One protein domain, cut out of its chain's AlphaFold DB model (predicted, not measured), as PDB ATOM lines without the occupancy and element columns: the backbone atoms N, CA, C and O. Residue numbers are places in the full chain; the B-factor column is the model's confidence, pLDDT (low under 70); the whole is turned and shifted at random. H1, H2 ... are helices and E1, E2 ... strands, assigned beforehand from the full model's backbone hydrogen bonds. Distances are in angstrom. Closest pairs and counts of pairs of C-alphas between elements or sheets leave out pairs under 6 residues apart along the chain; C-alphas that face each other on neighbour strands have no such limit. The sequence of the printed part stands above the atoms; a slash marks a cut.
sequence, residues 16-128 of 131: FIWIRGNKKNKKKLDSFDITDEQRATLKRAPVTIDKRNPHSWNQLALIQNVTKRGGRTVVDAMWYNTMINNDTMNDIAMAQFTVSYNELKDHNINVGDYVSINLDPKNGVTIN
ATOM      1  N   PHE A  16      12.108 -41.669  -7.874       37.03
ATOM      2  CA  PHE A  16      10.812 -41.304  -8.465       37.03
ATOM      3  C   PHE A  16      10.926 -41.067  -9.969       37.03
ATOM      4  O   PHE A  16      11.346 -39.989 -10.401       37.03
ATOM      5  N   ILE A  17      10.555 -42.058 -10.782       50.38
ATOM      6  CA  ILE A  17      10.623 -41.933 -12.241       50.38
ATOM      7  C   ILE A  17       9.387 -42.521 -12.869       50.38
ATOM      8  O   ILE A  17       9.134 -43.718 -12.844       50.38
ATOM      9  N   TRP A  18       8.628 -41.637 -13.496       44.56
ATOM     10  CA  TRP A  18       7.545 -42.017 -14.372       44.56
ATOM     11  C   TRP A  18       8.098 -42.816 -15.549       44.56
ATOM     12  O   TRP A  18       8.660 -42.246 -16.487       44.56
ATOM     13  N   ILE A  19       7.873 -44.131 -15.539       52.03
ATOM     14  CA  ILE A  19       8.048 -45.006 -16.703       52.03
ATOM     15  C   ILE A  19       6.890 -44.748 -17.689       52.03
ATOM     16  O   ILE A  19       6.163 -45.643 -18.104       52.03
ATOM     17  N   ARG A  20       6.655 -43.481 -18.054       43.62
ATOM     18  CA  ARG A  20       5.869 -43.142 -19.242       43.62
ATOM     19  C   ARG A  20       6.847 -42.970 -20.382       43.62
ATOM     20  O   ARG A  20       7.779 -42.179 -20.265       43.62
ATOM     21  N   GLY A  21       6.614 -43.710 -21.468       47.12
ATOM     22  CA  GLY A  21       7.368 -43.642 -22.718       47.12
ATOM     23  C   GLY A  21       7.538 -42.197 -23.170       47.12
ATOM     24  O   GLY A  21       6.666 -41.603 -23.796       47.12
ATOM     25  N   ASN A  22       8.655 -41.595 -22.780       53.75
ATOM     26  CA  ASN A  22       8.946 -40.211 -23.075       53.75
ATOM     27  C   ASN A  22       9.690 -40.220 -24.409       53.75
ATOM     28  O   ASN A  22      10.702 -40.911 -24.533       53.75
ATOM     29  N   LYS A  23       9.252 -39.432 -25.400       58.56
ATOM     30  CA  LYS A  23       9.956 -39.288 -26.698       58.56
ATOM     31  C   LYS A  23      11.465 -39.024 -26.532       58.56
ATOM     32  O   LYS A  23      12.252 -39.357 -27.412       58.56
ATOM     33  N   LYS A  24      11.870 -38.445 -25.392       62.97
ATOM     34  CA  LYS A  24      13.268 -38.236 -24.983       62.97
ATOM     35  C   LYS A  24      14.041 -39.538 -24.737       62.97
ATOM     36  O   LYS A  24      15.180 -39.632 -25.175       62.97
ATOM     37  N   ASN A  25      13.435 -40.531 -24.084       68.19
ATOM     38  CA  ASN A  25      14.084 -41.817 -23.825       68.19
ATOM     39  C   ASN A  25      14.223 -42.623 -25.112       68.19
ATOM     40  O   ASN A  25      15.248 -43.252 -25.287       68.19
ATOM     41  N   LYS A  26      13.258 -42.535 -26.037       70.56
ATOM     42  CA  LYS A  26      13.365 -43.182 -27.353       70.56
ATOM     43  C   LYS A  26      14.542 -42.636 -28.165       70.56
ATOM     44  O   LYS A  26      15.433 -43.387 -28.510       70.56
ATOM     45  N   LYS A  27      14.635 -41.309 -28.330       76.31
ATOM     46  CA  LYS A  27      15.783 -40.685 -29.022       76.31
ATOM     47  C   LYS A  27      17.136 -41.040 -28.405       76.31
ATOM     48  O   LYS A  27      18.135 -41.089 -29.109       76.31
ATOM     49  N   LYS A  28      17.175 -41.200 -27.081       78.88
ATOM     50  CA  LYS A  28      18.402 -41.534 -26.363       78.88
ATOM     51  C   LYS A  28      18.710 -43.035 -26.438       78.88
ATOM     52  O   LYS A  28      19.865 -43.388 -26.618       78.88
ATOM     53  N   LEU A  29      17.695 -43.895 -26.393       81.94
ATOM     54  CA  LEU A  29      17.805 -45.325 -26.678       81.94
ATOM     55  C   LEU A  29      18.400 -45.539 -28.077       81.94
ATOM     56  O   LEU A  29      19.398 -46.234 -28.191       81.94
ATOM     57  N   ASP A  30      17.873 -44.841 -29.087       83.31
ATOM     58  CA  ASP A  30      18.342 -44.910 -30.480       83.31
ATOM     59  C   ASP A  30      19.794 -44.413 -30.665       83.31
ATOM     60  O   ASP A  30      20.402 -44.658 -31.703       83.31
ATOM     61  N   SER A  31      20.351 -43.685 -29.688       86.06
ATOM     62  CA  SER A  31      21.733 -43.177 -29.737       86.06
ATOM     63  C   SER A  31      22.771 -44.128 -29.148       86.06
ATOM     64  O   SER A  31      23.967 -43.892 -29.305       86.06
ATOM     65  N   PHE A  32      22.331 -45.171 -28.445       86.06
ATOM     66  CA  PHE A  32      23.221 -46.164 -27.864       86.06
ATOM     67  C   PHE A  32      23.252 -47.400 -28.751       86.06
ATOM     68  O   PHE A  32      22.217 -48.013 -29.005       86.06
ATOM     69  N   ASP A  33      24.451 -47.783 -29.167       85.38
ATOM     70  CA  ASP A  33      24.656 -49.039 -29.870       85.38
ATOM     71  C   ASP A  33      24.846 -50.158 -28.838       85.38
ATOM     72  O   ASP A  33      25.689 -50.049 -27.942       85.38
ATOM     73  N   ILE A  34      24.022 -51.202 -28.915       89.50
ATOM     74  CA  ILE A  34      24.188 -52.412 -28.105       89.50
ATOM     75  C   ILE A  34      24.615 -53.548 -29.017       89.50
ATOM     76  O   ILE A  34      24.058 -53.743 -30.094       89.50
ATOM     77  N   THR A  35      25.575 -54.337 -28.558       92.62
ATOM     78  CA  THR A  35      26.003 -55.529 -29.291       92.62
ATOM     79  C   THR A  35      24.892 -56.583 -29.324       92.62
ATOM     80  O   THR A  35      24.042 -56.654 -28.426       92.62
ATOM     81  N   ASP A  36      24.928 -57.462 -30.326       93.62
ATOM     82  CA  ASP A  36      24.008 -58.604 -30.412       93.62
ATOM     83  C   ASP A  36      24.097 -59.508 -29.177       93.62
ATOM     84  O   ASP A  36      23.083 -60.026 -28.702       93.62
ATOM     85  N   GLU A  37      25.298 -59.650 -28.610       94.88
ATOM     86  CA  GLU A  37      25.525 -60.381 -27.367       94.88
ATOM     87  C   GLU A  37      24.822 -59.703 -26.186       94.88
ATOM     88  O   GLU A  37      24.079 -60.357 -25.452       94.88
ATOM     89  N   GLN A  38      24.959 -58.381 -26.042       94.75
ATOM     90  CA  GLN A  38      24.266 -57.634 -24.993       94.75
ATOM     91  C   GLN A  38      22.746 -57.748 -25.115       94.75
ATOM     92  O   GLN A  38      22.061 -58.004 -24.120       94.75
ATOM     93  N   ARG A  39      22.217 -57.625 -26.337       94.19
ATOM     94  CA  ARG A  39      20.788 -57.798 -26.621       94.19
ATOM     95  C   ARG A  39      20.319 -59.214 -26.281       94.19
ATOM     96  O   ARG A  39      19.267 -59.372 -25.660       94.19
ATOM     97  N   ALA A  40      21.083 -60.239 -26.656       95.31
ATOM     98  CA  ALA A  40      20.760 -61.631 -26.354       95.31
ATOM     99  C   ALA A  40      20.753 -61.905 -24.843       95.31
ATOM    100  O   ALA A  40      19.837 -62.571 -24.354       95.31
ATOM    101  N   THR A  41      21.717 -61.352 -24.104       95.56
ATOM    102  CA  THR A  41      21.792 -61.447 -22.640       95.56
ATOM    103  C   THR A  41      20.566 -60.823 -21.979       95.56
ATOM    104  O   THR A  41      19.894 -61.486 -21.190       95.56
ATOM    105  N   LEU A  42      20.198 -59.592 -22.357       95.12
ATOM    106  CA  LEU A  42      19.014 -58.921 -21.809       95.12
ATOM    107  C   LEU A  42      17.712 -59.655 -22.160       95.12
ATOM    108  O   LEU A  42      16.825 -59.759 -21.318       95.12
ATOM    109  N   LYS A  43      17.600 -60.208 -23.375       95.81
ATOM    110  CA  LYS A  43      16.420 -60.966 -23.821       95.81
ATOM    111  C   LYS A  43      16.215 -62.273 -23.053       95.81
ATOM    112  O   LYS A  43      15.078 -62.695 -22.862       95.81
ATOM    113  N   ARG A  44      17.301 -62.934 -22.642       94.56
ATOM    114  CA  ARG A  44      17.258 -64.187 -21.866       94.56
ATOM    115  C   ARG A  44      17.116 -63.955 -20.362       94.56
ATOM    116  O   ARG A  44      16.885 -64.916 -19.632       94.56
ATOM    117  N   ALA A  45      17.277 -62.716 -19.898       92.81
ATOM    118  CA  ALA A  45      17.224 -62.398 -18.483       92.81
ATOM    119  C   ALA A  45      15.832 -62.701 -17.896       92.81
ATOM    120  O   ALA A  45      14.825 -62.244 -18.445       92.81
ATOM    121  N   PRO A  46      15.753 -63.440 -16.776       92.06
ATOM    122  CA  PRO A  46      14.481 -63.742 -16.145       92.06
ATOM    123  C   PRO A  46      13.852 -62.481 -15.547       92.06
ATOM    124  O   PRO A  46      14.540 -61.590 -15.044       92.06
ATOM    125  N   VAL A  47      12.522 -62.455 -15.549       93.00
ATOM    126  CA  VAL A  47      11.721 -61.469 -14.824       93.00
ATOM    127  C   VAL A  47      11.179 -62.121 -13.561       93.00
ATOM    128  O   VAL A  47      10.539 -63.169 -13.625       93.00
ATOM    129  N   THR A  48      11.423 -61.498 -12.408       93.62
ATOM    130  CA  THR A  48      10.916 -61.977 -11.115       93.62
ATOM    131  C   THR A  48      10.007 -60.927 -10.500       93.62
ATOM    132  O   THR A  48      10.481 -59.870 -10.103       93.62
ATOM    133  N   ILE A  49       8.709 -61.211 -10.395       91.12
ATOM    134  CA  ILE A  49       7.758 -60.307  -9.731       91.12
ATOM    135  C   ILE A  49       8.129 -60.156  -8.253       91.12
ATOM    136  O   ILE A  49       8.419 -61.148  -7.576       91.12
ATOM    137  N   ASP A  50       8.110 -58.924  -7.747       85.69
ATOM    138  CA  ASP A  50       8.322 -58.673  -6.327       85.69
ATOM    139  C   ASP A  50       7.121 -59.199  -5.525       85.69
ATOM    140  O   ASP A  50       5.971 -58.806  -5.721       85.69
ATOM    141  N   LYS A  51       7.389 -60.105  -4.580       82.31
ATOM    142  CA  LYS A  51       6.356 -60.709  -3.725       82.31
ATOM    143  C   LYS A  51       5.650 -59.683  -2.837       82.31
ATOM    144  O   LYS A  51       4.517 -59.920  -2.432       82.31
ATOM    145  N   ARG A  52       6.326 -58.584  -2.487       82.75
ATOM    146  CA  ARG A  52       5.793 -57.520  -1.622       82.75
ATOM    147  C   ARG A  52       5.036 -56.460  -2.415       82.75
ATOM    148  O   ARG A  52       4.183 -55.782  -1.848       82.75
ATOM    149  N   ASN A  53       5.328 -56.335  -3.705       82.94
ATOM    150  CA  ASN A  53       4.683 -55.392  -4.605       82.94
ATOM    151  C   ASN A  53       4.472 -56.048  -5.981       82.94
ATOM    152  O   ASN A  53       5.343 -55.964  -6.838       82.94
ATOM    153  N   PRO A  54       3.306 -56.661  -6.246       84.69
ATOM    154  CA  PRO A  54       3.056 -57.363  -7.506       84.69
ATOM    155  C   PRO A  54       3.004 -56.439  -8.736       84.69
ATOM    156  O   PRO A  54       2.874 -56.919  -9.861       84.69
ATOM    157  N   HIS A  55       3.083 -55.118  -8.542       85.06
ATOM    158  CA  HIS A  55       3.229 -54.144  -9.619       85.06
ATOM    159  C   HIS A  55       4.688 -53.826  -9.962       85.06
ATOM    160  O   HIS A  55       4.914 -53.137 -10.956       85.06
ATOM    161  N   SER A  56       5.653 -54.315  -9.179       90.69
ATOM    162  CA  SER A  56       7.076 -54.207  -9.477       90.69
ATOM    163  C   SER A  56       7.705 -55.569  -9.763       90.69
ATOM    164  O   SER A  56       7.200 -56.631  -9.384       90.69
ATOM    165  N   TRP A  57       8.815 -55.549 -10.491       93.00
ATOM    166  CA  TRP A  57       9.570 -56.752 -10.817       93.00
ATOM    167  C   TRP A  57      11.063 -56.472 -10.853       93.00
ATOM    168  O   TRP A  57      11.505 -55.364 -11.144       93.00
ATOM    169  N   ASN A  58      11.837 -57.513 -10.580       92.12
ATOM    170  CA  ASN A  58      13.277 -57.517 -10.711       92.12
ATOM    171  C   ASN A  58      13.678 -58.083 -12.070       92.12
ATOM    172  O   ASN A  58      13.136 -59.103 -12.511       92.12
ATOM    173  N   GLN A  59      14.644 -57.437 -12.715       93.31
ATOM    174  CA  GLN A  59      15.191 -57.872 -13.995       93.31
ATOM    175  C   GLN A  59      16.649 -57.434 -14.139       93.31
ATOM    176  O   GLN A  59      17.095 -56.500 -13.475       93.31
ATOM    177  N   LEU A  60      17.399 -58.113 -15.005       94.75
ATOM    178  CA  LEU A  60      18.731 -57.675 -15.411       94.75
ATOM    179  C   LEU A  60      18.644 -56.435 -16.310       94.75
ATOM    180  O   LEU A  60      17.836 -56.394 -17.241       94.75
ATOM    181  N   ALA A  61      19.524 -55.469 -16.074       94.69
ATOM    182  CA  ALA A  61      19.705 -54.300 -16.915       94.69
ATOM    183  C   ALA A  61      21.185 -54.014 -17.173       94.69
ATOM    184  O   ALA A  61      22.037 -54.297 -16.339       94.69
ATOM    185  N   LEU A  62      21.472 -53.437 -18.335       95.75
ATOM    186  CA  LEU A  62      22.791 -52.978 -18.753       95.75
ATOM    187  C   LEU A  62      22.936 -51.489 -18.439       95.75
ATOM    188  O   LEU A  62      22.116 -50.688 -18.897       95.75
ATOM    189  N   ILE A  63      23.979 -51.106 -17.703       94.62
ATOM    190  CA  ILE A  63      24.323 -49.700 -17.475       94.62
ATOM    191  C   ILE A  63      24.979 -49.134 -18.733       94.62
ATOM    192  O   ILE A  63      26.087 -49.518 -19.090       94.62
ATOM    193  N   GLN A  64      24.314 -48.188 -19.392       93.81
ATOM    194  CA  GLN A  64      24.778 -47.628 -20.666       93.81
ATOM    195  C   GLN A  64      25.467 -46.281 -20.533       93.81
ATOM    196  O   GLN A  64      26.284 -45.912 -21.371       93.81
ATOM    197  N   ASN A  65      25.140 -45.520 -19.495       93.00
ATOM    198  CA  ASN A  65      25.774 -44.233 -19.274       93.00
ATOM    199  C   ASN A  65      25.659 -43.814 -17.810       93.00
ATOM    200  O   ASN A  65      24.645 -44.056 -17.158       93.00
ATOM    201  N   VAL A  66      26.701 -43.141 -17.326       91.94
ATOM    202  CA  VAL A  66      26.792 -42.573 -15.982       91.94
ATOM    203  C   VAL A  66      27.299 -41.140 -16.124       91.94
ATOM    204  O   VAL A  66      28.422 -40.897 -16.554       91.94
ATOM    205  N   THR A  67      26.471 -40.153 -15.787       90.00
ATOM    206  CA  THR A  67      26.792 -38.729 -15.952       90.00
ATOM    207  C   THR A  67      26.627 -37.974 -14.639       90.00
ATOM    208  O   THR A  67      25.544 -37.950 -14.055       90.00
ATOM    209  N   LYS A  68      27.673 -37.268 -14.201       86.56
ATOM    210  CA  LYS A  68      27.580 -36.342 -13.062       86.56
ATOM    211  C   LYS A  68      26.844 -35.063 -13.480       86.56
ATOM    212  O   LYS A  68      27.234 -34.406 -14.441       86.56
ATOM    213  N   ARG A  69      25.787 -34.690 -12.755       78.25
ATOM    214  CA  ARG A  69      25.026 -33.442 -12.941       78.25
ATOM    215  C   ARG A  69      24.738 -32.795 -11.592       78.25
ATOM    216  O   ARG A  69      23.886 -33.279 -10.857       78.25
ATOM    217  N   GLY A  70      25.422 -31.689 -11.284       62.88
ATOM    218  CA  GLY A  70      25.100 -30.825 -10.137       62.88
ATOM    219  C   GLY A  70      24.905 -31.580  -8.816       62.88
ATOM    220  O   GLY A  70      23.800 -31.606  -8.282       62.88
ATOM    221  N   GLY A  71      25.954 -32.247  -8.327       74.31
ATOM    222  CA  GLY A  71      25.928 -33.026  -7.078       74.31
ATOM    223  C   GLY A  71      25.198 -34.375  -7.149       74.31
ATOM    224  O   GLY A  71      25.231 -35.126  -6.183       74.31
ATOM    225  N   ARG A  72      24.564 -34.709  -8.278       79.44
ATOM    226  CA  ARG A  72      23.858 -35.980  -8.501       79.44
ATOM    227  C   ARG A  72      24.527 -36.797  -9.602       79.44
ATOM    228  O   ARG A  72      25.157 -36.224 -10.494       79.44
ATOM    229  N   THR A  73      24.344 -38.114  -9.580       86.88
ATOM    230  CA  THR A  73      24.763 -38.995 -10.677       86.88
ATOM    231  C   THR A  73      23.539 -39.529 -11.395       86.88
ATOM    232  O   THR A  73      22.659 -40.121 -10.781       86.88
ATOM    233  N   VAL A  74      23.470 -39.288 -12.698       89.44
ATOM    234  CA  VAL A  74      22.405 -39.771 -13.572       89.44
ATOM    235  C   VAL A  74      22.896 -41.022 -14.283       89.44
ATOM    236  O   VAL A  74      23.958 -40.993 -14.898       89.44
ATOM    237  N   VAL A  75      22.116 -42.089 -14.214       90.12
ATOM    238  CA  VAL A  75      22.395 -43.391 -14.812       90.12
ATOM    239  C   VAL A  75      21.338 -43.684 -15.862       90.12
ATOM    240  O   VAL A  75      20.152 -43.488 -15.614       90.12
ATOM    241  N   ASP A  76      21.758 -44.149 -17.032       91.88
ATOM    242  CA  ASP A  76      20.864 -44.722 -18.032       91.88
ATOM    243  C   ASP A  76      21.059 -46.239 -18.039       91.88
ATOM    244  O   ASP A  76      22.174 -46.714 -18.256       91.88
ATOM    245  N   ALA A  77      19.983 -46.989 -17.803       92.25
ATOM    246  CA  ALA A  77      20.001 -48.446 -17.825       92.25
ATOM    247  C   ALA A  77      18.989 -48.997 -18.831       92.25
ATOM    248  O   ALA A  77      17.883 -48.464 -18.970       92.25
ATOM    249  N   MET A  78      19.374 -50.075 -19.512       94.00
ATOM    250  CA  MET A  78      18.573 -50.752 -20.530       94.00
ATOM    251  C   MET A  78      18.186 -52.163 -20.116       94.00
ATOM    252  O   MET A  78      19.017 -52.898 -19.598       94.00
ATOM    253  N   TRP A  79      16.956 -52.573 -20.410       94.31
ATOM    254  CA  TRP A  79      16.472 -53.941 -20.192       94.31
ATOM    255  C   TRP A  79      15.607 -54.398 -21.365       94.31
ATOM    256  O   TRP A  79      15.157 -53.582 -22.168       94.31
ATOM    257  N   TYR A  80      15.339 -55.699 -21.465       93.94
ATOM    258  CA  TYR A  80      14.391 -56.224 -22.448       93.94
ATOM    259  C   TYR A  80      12.965 -56.181 -21.888       93.94
ATOM    260  O   TYR A  80      12.648 -56.856 -20.911       93.94
ATOM    261  N   ASN A  81      12.093 -55.368 -22.471       91.50
ATOM    262  CA  ASN A  81      10.766 -55.128 -21.925       91.50
ATOM    263  C   ASN A  81       9.756 -56.193 -22.365       91.50
ATOM    264  O   ASN A  81       9.343 -56.239 -23.520       91.50
ATOM    265  N   THR A  82       9.284 -56.982 -21.403       90.50
ATOM    266  CA  THR A  82       8.182 -57.946 -21.576       90.50
ATOM    267  C   THR A  82       6.990 -57.659 -20.662       90.50
ATOM    268  O   THR A  82       6.028 -58.420 -20.657       90.50
ATOM    269  N   MET A  83       7.062 -56.598 -19.853       88.94
ATOM    270  CA  MET A  83       6.118 -56.329 -18.758       88.94
ATOM    271  C   MET A  83       5.276 -55.076 -18.995       88.94
ATOM    272  O   MET A  83       4.135 -54.996 -18.543       88.94
ATOM    273  N   ILE A  84       5.824 -54.086 -19.702       84.38
ATOM    274  CA  ILE A  84       5.173 -52.804 -19.947       84.38
ATOM    275  C   ILE A  84       4.624 -52.803 -21.365       84.38
ATOM    276  O   ILE A  84       5.383 -52.779 -22.332       84.38
ATOM    277  N   ASN A  85       3.300 -52.766 -21.492       83.56
ATOM    278  CA  ASN A  85       2.639 -52.653 -22.786       83.56
ATOM    279  C   ASN A  85       2.775 -51.220 -23.342       83.56
ATOM    280  O   ASN A  85       1.962 -50.344 -23.041       83.56
ATOM    281  N   ASN A  86       3.848 -50.966 -24.091       80.62
ATOM    282  CA  ASN A  86       4.170 -49.688 -24.727       80.62
ATOM    283  C   ASN A  86       4.921 -49.908 -26.060       80.62
ATOM    284  O   ASN A  86       5.089 -51.040 -26.509       80.62
ATOM    285  N   ASP A  87       5.422 -48.826 -26.664       79.88
ATOM    286  CA  ASP A  87       6.160 -48.846 -27.939       79.88
ATOM    287  C   ASP A  87       7.433 -49.712 -27.947       79.88
ATOM    288  O   ASP A  87       7.964 -49.988 -29.019       79.88
ATOM    289  N   THR A  88       7.952 -50.106 -26.780       83.56
ATOM    290  CA  THR A  88       9.133 -50.971 -26.641       83.56
ATOM    291  C   THR A  88       8.760 -52.355 -26.107       83.56
ATOM    292  O   THR A  88       9.613 -53.049 -25.562       83.56
ATOM    293  N   MET A  89       7.487 -52.762 -26.169       87.25
ATOM    294  CA  MET A  89       7.071 -54.118 -25.801       87.25
ATOM    295  C   MET A  89       7.756 -55.146 -26.711       87.25
ATOM    296  O   MET A  89       7.728 -55.018 -27.933       87.25
ATOM    297  N   ASN A  90       8.340 -56.183 -26.112       90.56
ATOM    298  CA  ASN A  90       9.191 -57.181 -26.769       90.56
ATOM    299  C   ASN A  90      10.448 -56.595 -27.440       90.56
ATOM    300  O   ASN A  90      11.003 -57.203 -28.363       90.56
ATOM    301  N   ASP A  91      10.932 -55.455 -26.953       91.19
ATOM    302  CA  ASP A  91      12.182 -54.838 -27.387       91.19
ATOM    303  C   ASP A  91      12.950 -54.240 -26.199       91.19
ATOM    304  O   ASP A  91      12.530 -54.328 -25.043       91.19
ATOM    305  N   ILE A  92      14.113 -53.654 -26.466       91.44
ATOM    306  CA  ILE A  92      14.905 -52.959 -25.461       91.44
ATOM    307  C   ILE A  92      14.182 -51.684 -25.035       91.44
ATOM    308  O   ILE A  92      13.791 -50.849 -25.848       91.44
ATOM    309  N   ALA A  93      14.029 -51.532 -23.729       90.25
ATOM    310  CA  ALA A  93      13.573 -50.320 -23.084       90.25
ATOM    311  C   ALA A  93      14.718 -49.697 -22.287       90.25
ATOM    312  O   ALA A  93      15.722 -50.340 -21.987       90.25
ATOM    313  N   MET A  94      14.547 -48.427 -21.931       88.19
ATOM    314  CA  MET A  94      15.522 -47.685 -21.148       88.19
ATOM    315  C   MET A  94      14.834 -46.804 -20.114       88.19
ATOM    316  O   MET A  94      13.803 -46.174 -20.377       88.19
ATOM    317  N   ALA A  95      15.477 -46.698 -18.958       85.25
ATOM    318  CA  ALA A  95      15.148 -45.757 -17.910       85.25
ATOM    319  C   ALA A  95      16.399 -44.959 -17.572       85.25
ATOM    320  O   ALA A  95      17.507 -45.485 -17.514       85.25
ATOM    321  N   GLN A  96      16.188 -43.673 -17.344       86.94
ATOM    322  CA  GLN A  96      17.189 -42.801 -16.764       86.94
ATOM    323  C   GLN A  96      16.817 -42.605 -15.311       86.94
ATOM    324  O   GLN A  96      15.682 -42.204 -15.081       86.94
ATOM    325  N   PHE A  97      17.735 -42.831 -14.375       84.12
ATOM    326  CA  PHE A  97      17.529 -42.598 -12.950       84.12
ATOM    327  C   PHE A  97      18.691 -41.899 -12.272       84.12
ATOM    328  O   PHE A  97      19.744 -41.694 -12.861       84.12
ATOM    329  N   THR A  98      18.450 -41.414 -11.056       86.75
ATOM    330  CA  THR A  98      19.472 -40.738 -10.256       86.75
ATOM    331  C   THR A  98      19.872 -41.627  -9.096       86.75
ATOM    332  O   THR A  98      19.007 -42.155  -8.407       86.75
ATOM    333  N   VAL A  99      21.173 -41.733  -8.875       83.81
ATOM    334  CA  VAL A  99      21.797 -42.476  -7.778       83.81
ATOM    335  C   VAL A  99      22.958 -41.651  -7.221       83.81
ATOM    336  O   VAL A  99      23.455 -40.721  -7.874       83.81
ATOM    337  N   SER A 100      23.380 -41.931  -5.992       84.44
ATOM    338  CA  SER A 100      24.575 -41.305  -5.430       84.44
ATOM    339  C   SER A 100      25.831 -41.769  -6.174       84.44
ATOM    340  O   SER A 100      25.951 -42.924  -6.570       84.44
ATOM    341  N   TYR A 101      26.807 -40.872  -6.356       82.75
ATOM    342  CA  TYR A 101      28.115 -41.265  -6.896       82.75
ATOM    343  C   TYR A 101      28.837 -42.261  -5.983       82.75
ATOM    344  O   TYR A 101      29.465 -43.191  -6.481       82.75
ATOM    345  N   ASN A 102      28.756 -42.055  -4.665       84.50
ATOM    346  CA  ASN A 102      29.427 -42.927  -3.705       84.50
ATOM    347  C   ASN A 102      28.838 -44.332  -3.758       84.50
ATOM    348  O   ASN A 102      29.589 -45.280  -3.786       84.50
ATOM    349  N   GLU A 103      27.525 -44.460  -3.910       82.38
ATOM    350  CA  GLU A 103      26.843 -45.755  -3.992       82.38
ATOM    351  C   GLU A 103      27.278 -46.560  -5.226       82.38
ATOM    352  O   GLU A 103      27.658 -47.720  -5.107       82.38
ATOM    353  N   LEU A 104      27.359 -45.927  -6.404       84.50
ATOM    354  CA  LEU A 104      27.938 -46.588  -7.582       84.50
ATOM    355  C   LEU A 104      29.395 -47.003  -7.351       84.50
ATOM    356  O   LEU A 104      29.807 -48.066  -7.801       84.50
ATOM    357  N   LYS A 105      30.177 -46.167  -6.662       85.94
ATOM    358  CA  LYS A 105      31.585 -46.442  -6.371       85.94
ATOM    359  C   LYS A 105      31.748 -47.583  -5.361       85.94
ATOM    360  O   LYS A 105      32.589 -48.449  -5.577       85.94
ATOM    361  N   ASP A 106      30.961 -47.580  -4.293       87.50
ATOM    362  CA  ASP A 106      31.009 -48.545  -3.194       87.50
ATOM    363  C   ASP A 106      30.603 -49.942  -3.685       87.50
ATOM    364  O   ASP A 106      31.191 -50.935  -3.267       87.50
ATOM    365  N   HIS A 107      29.687 -50.010  -4.658       85.44
ATOM    366  CA  HIS A 107      29.275 -51.251  -5.323       85.44
ATOM    367  C   HIS A 107      30.011 -51.530  -6.649       85.44
ATOM    368  O   HIS A 107      29.654 -52.468  -7.359       85.44
ATOM    369  N   ASN A 108      31.037 -50.740  -6.991       89.00
ATOM    370  CA  ASN A 108      31.854 -50.872  -8.204       89.00
ATOM    371  C   ASN A 108      31.047 -50.996  -9.519       89.00
ATOM    372  O   ASN A 108      31.385 -51.794 -10.388       89.00
ATOM    373  N   ILE A 109      29.985 -50.199  -9.663       89.69
ATOM    374  CA  ILE A 109      29.105 -50.191 -10.838       89.69
ATOM    375  C   ILE A 109      29.597 -49.169 -11.868       89.69
ATOM    376  O   ILE A 109      29.681 -47.967 -11.595       89.69
ATOM    377  N   ASN A 110      29.847 -49.644 -13.084       92.12
ATOM    378  CA  ASN A 110      30.396 -48.906 -14.213       92.12
ATOM    379  C   ASN A 110      29.525 -49.047 -15.474       92.12
ATOM    380  O   ASN A 110      28.610 -49.866 -15.559       92.12
ATOM    381  N   VAL A 111      29.809 -48.222 -16.486       93.50
ATOM    382  CA  VAL A 111      29.217 -48.390 -17.823       93.50
ATOM    383  C   VAL A 111      29.675 -49.722 -18.416       93.50
ATOM    384  O   VAL A 111      30.863 -50.026 -18.391       93.50
ATOM    385  N   GLY A 112      28.734 -50.482 -18.973       93.50
ATOM    386  CA  GLY A 112      28.948 -51.835 -19.484       93.50
ATOM    387  C   GLY A 112      28.552 -52.936 -18.500       93.50
ATOM    388  O   GLY A 112      28.389 -54.078 -18.926       93.50
ATOM    389  N   ASP A 113      28.335 -52.604 -17.224       93.44
ATOM    390  CA  ASP A 113      27.975 -53.597 -16.217       93.44
ATOM    391  C   ASP A 113      26.513 -54.025 -16.331       93.44
ATOM    392  O   ASP A 113      25.612 -53.239 -16.648       93.44
ATOM    393  N   TYR A 114      26.281 -55.293 -16.001       93.94
ATOM    394  CA  TYR A 114      24.947 -55.831 -15.799       93.94
ATOM    395  C   TYR A 114      24.582 -55.776 -14.323       93.94
ATOM    396  O   TYR A 114      25.272 -56.346 -13.481       93.94
ATOM    397  N   VAL A 115      23.457 -55.142 -14.020       92.81
ATOM    398  CA  VAL A 115      22.938 -55.004 -12.661       92.81
ATOM    399  C   VAL A 115      21.513 -55.530 -12.588       92.81
ATOM    400  O   VAL A 115      20.767 -55.491 -13.568       92.81
ATOM    401  N   SER A 116      21.104 -56.020 -11.422       92.44
ATOM    402  CA  SER A 116      19.688 -56.273 -11.178       92.44
ATOM    403  C   SER A 116      19.006 -54.954 -10.822       92.44
ATOM    404  O   SER A 116      19.495 -54.214  -9.974       92.44
ATOM    405  N   ILE A 117      17.877 -54.660 -11.462       90.62
ATOM    406  CA  ILE A 117      17.038 -53.503 -11.147       90.62
ATOM    407  C   ILE A 117      15.650 -53.952 -10.714       90.62
ATOM    408  O   ILE A 117      15.118 -54.916 -11.263       90.62
ATOM    409  N   ASN A 118      15.053 -53.231  -9.768       91.19
ATOM    410  CA  ASN A 118      13.621 -53.263  -9.514       91.19
ATOM    411  C   ASN A 118      12.946 -52.177 -10.360       91.19
ATOM    412  O   ASN A 118      13.340 -51.011 -10.323       91.19
ATOM    413  N   LEU A 119      11.943 -52.569 -11.136       89.25
ATOM    414  CA  LEU A 119      11.138 -51.698 -11.979       89.25
ATOM    415  C   LEU A 119       9.733 -51.609 -11.388       89.25
ATOM    416  O   LEU A 119       9.029 -52.613 -11.322       89.25
ATOM    417  N   ASP A 120       9.313 -50.407 -11.007       87.19
ATOM    418  CA  ASP A 120       7.962 -50.089 -10.552       87.19
ATOM    419  C   ASP A 120       7.384 -48.966 -11.437       87.19
ATOM    420  O   ASP A 120       7.844 -47.825 -11.379       87.19
ATOM    421  N   PRO A 121       6.343 -49.220 -12.248       78.00
ATOM    422  CA  PRO A 121       5.744 -48.201 -13.110       78.00
ATOM    423  C   PRO A 121       5.221 -46.957 -12.375       78.00
ATOM    424  O   PRO A 121       5.087 -45.899 -12.993       78.00
ATOM    425  N   LYS A 122       4.894 -47.077 -11.082       78.19
ATOM    426  CA  LYS A 122       4.415 -45.980 -10.232       78.19
ATOM    427  C   LYS A 122       5.563 -45.271  -9.518       78.19
ATOM    428  O   LYS A 122       5.531 -44.046  -9.419       78.19
ATOM    429  N   ASN A 123       6.546 -46.029  -9.031       77.38
ATOM    430  CA  ASN A 123       7.578 -45.522  -8.118       77.38
ATOM    431  C   ASN A 123       8.960 -45.327  -8.762       77.38
ATOM    432  O   ASN A 123       9.773 -44.594  -8.208       77.38
ATOM    433  N   GLY A 124       9.204 -45.891  -9.946       81.88
ATOM    434  CA  GLY A 124      10.423 -45.725 -10.735       81.88
ATOM    435  C   GLY A 124      11.342 -46.939 -10.737       81.88
ATOM    436  O   GLY A 124      10.876 -48.073 -10.792       81.88
ATOM    437  N   VAL A 125      12.654 -46.701 -10.789       84.19
ATOM    438  CA  VAL A 125      13.667 -47.751 -10.990       84.19
ATOM    439  C   VAL A 125      14.706 -47.686  -9.884       84.19
ATOM    440  O   VAL A 125      15.236 -46.608  -9.626       84.19
ATOM    441  N   THR A 126      15.035 -48.820  -9.274       85.44
ATOM    442  CA  THR A 126      16.101 -48.914  -8.265       85.44
ATOM    443  C   THR A 126      17.089 -50.008  -8.638       85.44
ATOM    444  O   THR A 126      16.707 -51.000  -9.255       85.44
ATOM    445  N   ILE A 127      18.359 -49.850  -8.266       85.31
ATOM    446  CA  ILE A 127      19.352 -50.924  -8.390       85.31
ATOM    447  C   ILE A 127      19.220 -51.835  -7.165       85.31
ATOM    448  O   ILE A 127      19.097 -51.357  -6.041       85.31
ATOM    449  N   ASN A 128      19.225 -53.145  -7.390       85.81
ATOM    450  CA  ASN A 128      19.328 -54.138  -6.331       85.81
ATOM    451  C   ASN A 128      20.813 -54.392  -6.060       85.81
ATOM    452  O   ASN A 128      21.508 -54.948  -6.912       85.81
TER     453      ASN A 128
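Overview. This is residues 16 to 128 of the 131 residues of an uncharacterized protein of Bifidobacterium magnum (UniProt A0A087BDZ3). One five-stranded sheet folds back on itself at E1 into two leaves, E3 and E2 facing E4 and E5, like a small, incompletely closed barrel. H1 packs across E3, H2 packs slantwise over E2, and the short H3 sits beside the far end of the E1 and E2 hairpin. The 113 printed residues hold three named helices and five named strands in the order H1 H2 E1 E2 E3 H3 E4 E5, and the antiparallel sheet runs E3 E2 E1 E4 E5. The class is mixed, helices and strands; the whole is compact, with a radius of gyration of the C-alphas of 13.3 A and spans of 34 by 34 by 26 A.

Arrangement. H1, residues 23 to 29, is on the sheet at a height of 8.7 A, over E3, residues 91 to 99; their closest C-alphas, Leu 29 and Met 94, are 6.4 A apart. It runs across the strands, at 79 degrees to E3 on the local plane. H2, residues 36 to 44, is apart from H1 and lies over E2, residues 72 to 81, at a height of 8.2 A; the closest C-alphas, Lys 43 and Tyr 80, are 5.3 A apart. E1, residues 57 to 69, bends by 84 degrees at residue 60. E1, E2 and E3 form a meander, each strand the antiparallel neighbour of the one before; N 67 and O 74 are 2.8 A apart, as are N 75 and O 97. H3, residues 101 to 106, is on the sheet, on the same face as H2; Tyr 101 and Thr 73 are its closest C-alphas to E2, 5.5 A apart. E4, residues 114 to 120, pairs with residues 57 to 62 of E1, with N 59 and O 117 2.9 A apart. E5, residues 124 to 128, forms a hairpin with E4, with N 118 and O 126 2.8 A apart. E5 also touches E3, by 3 pairs of C-alphas within 8 A. In H1, H2 and H3 every O i to N i+4 pair is within hydrogen-bond range.

Along the chain. H1 begins at C-alpha 23 (9.956, -39.288, -26.698). H2 is 12.2 A long. E1 measures 28.0 A, E2 26.8 A, E3 25.1 A and E4 18.7 A. E5 measures 13.0 A and ends at C-alpha 128 (19.328, -54.138, -6.331).

Size, cuts and confidence. The C-alphas farthest apart, Arg 44 and Gly 70, are 36.2 A apart. The printed part has no cut. The link from H2 to E1 is long, 12 residues. The mean pLDDT of the printed part is 84.7; residues 16 to 25 and residue 70 are under 70.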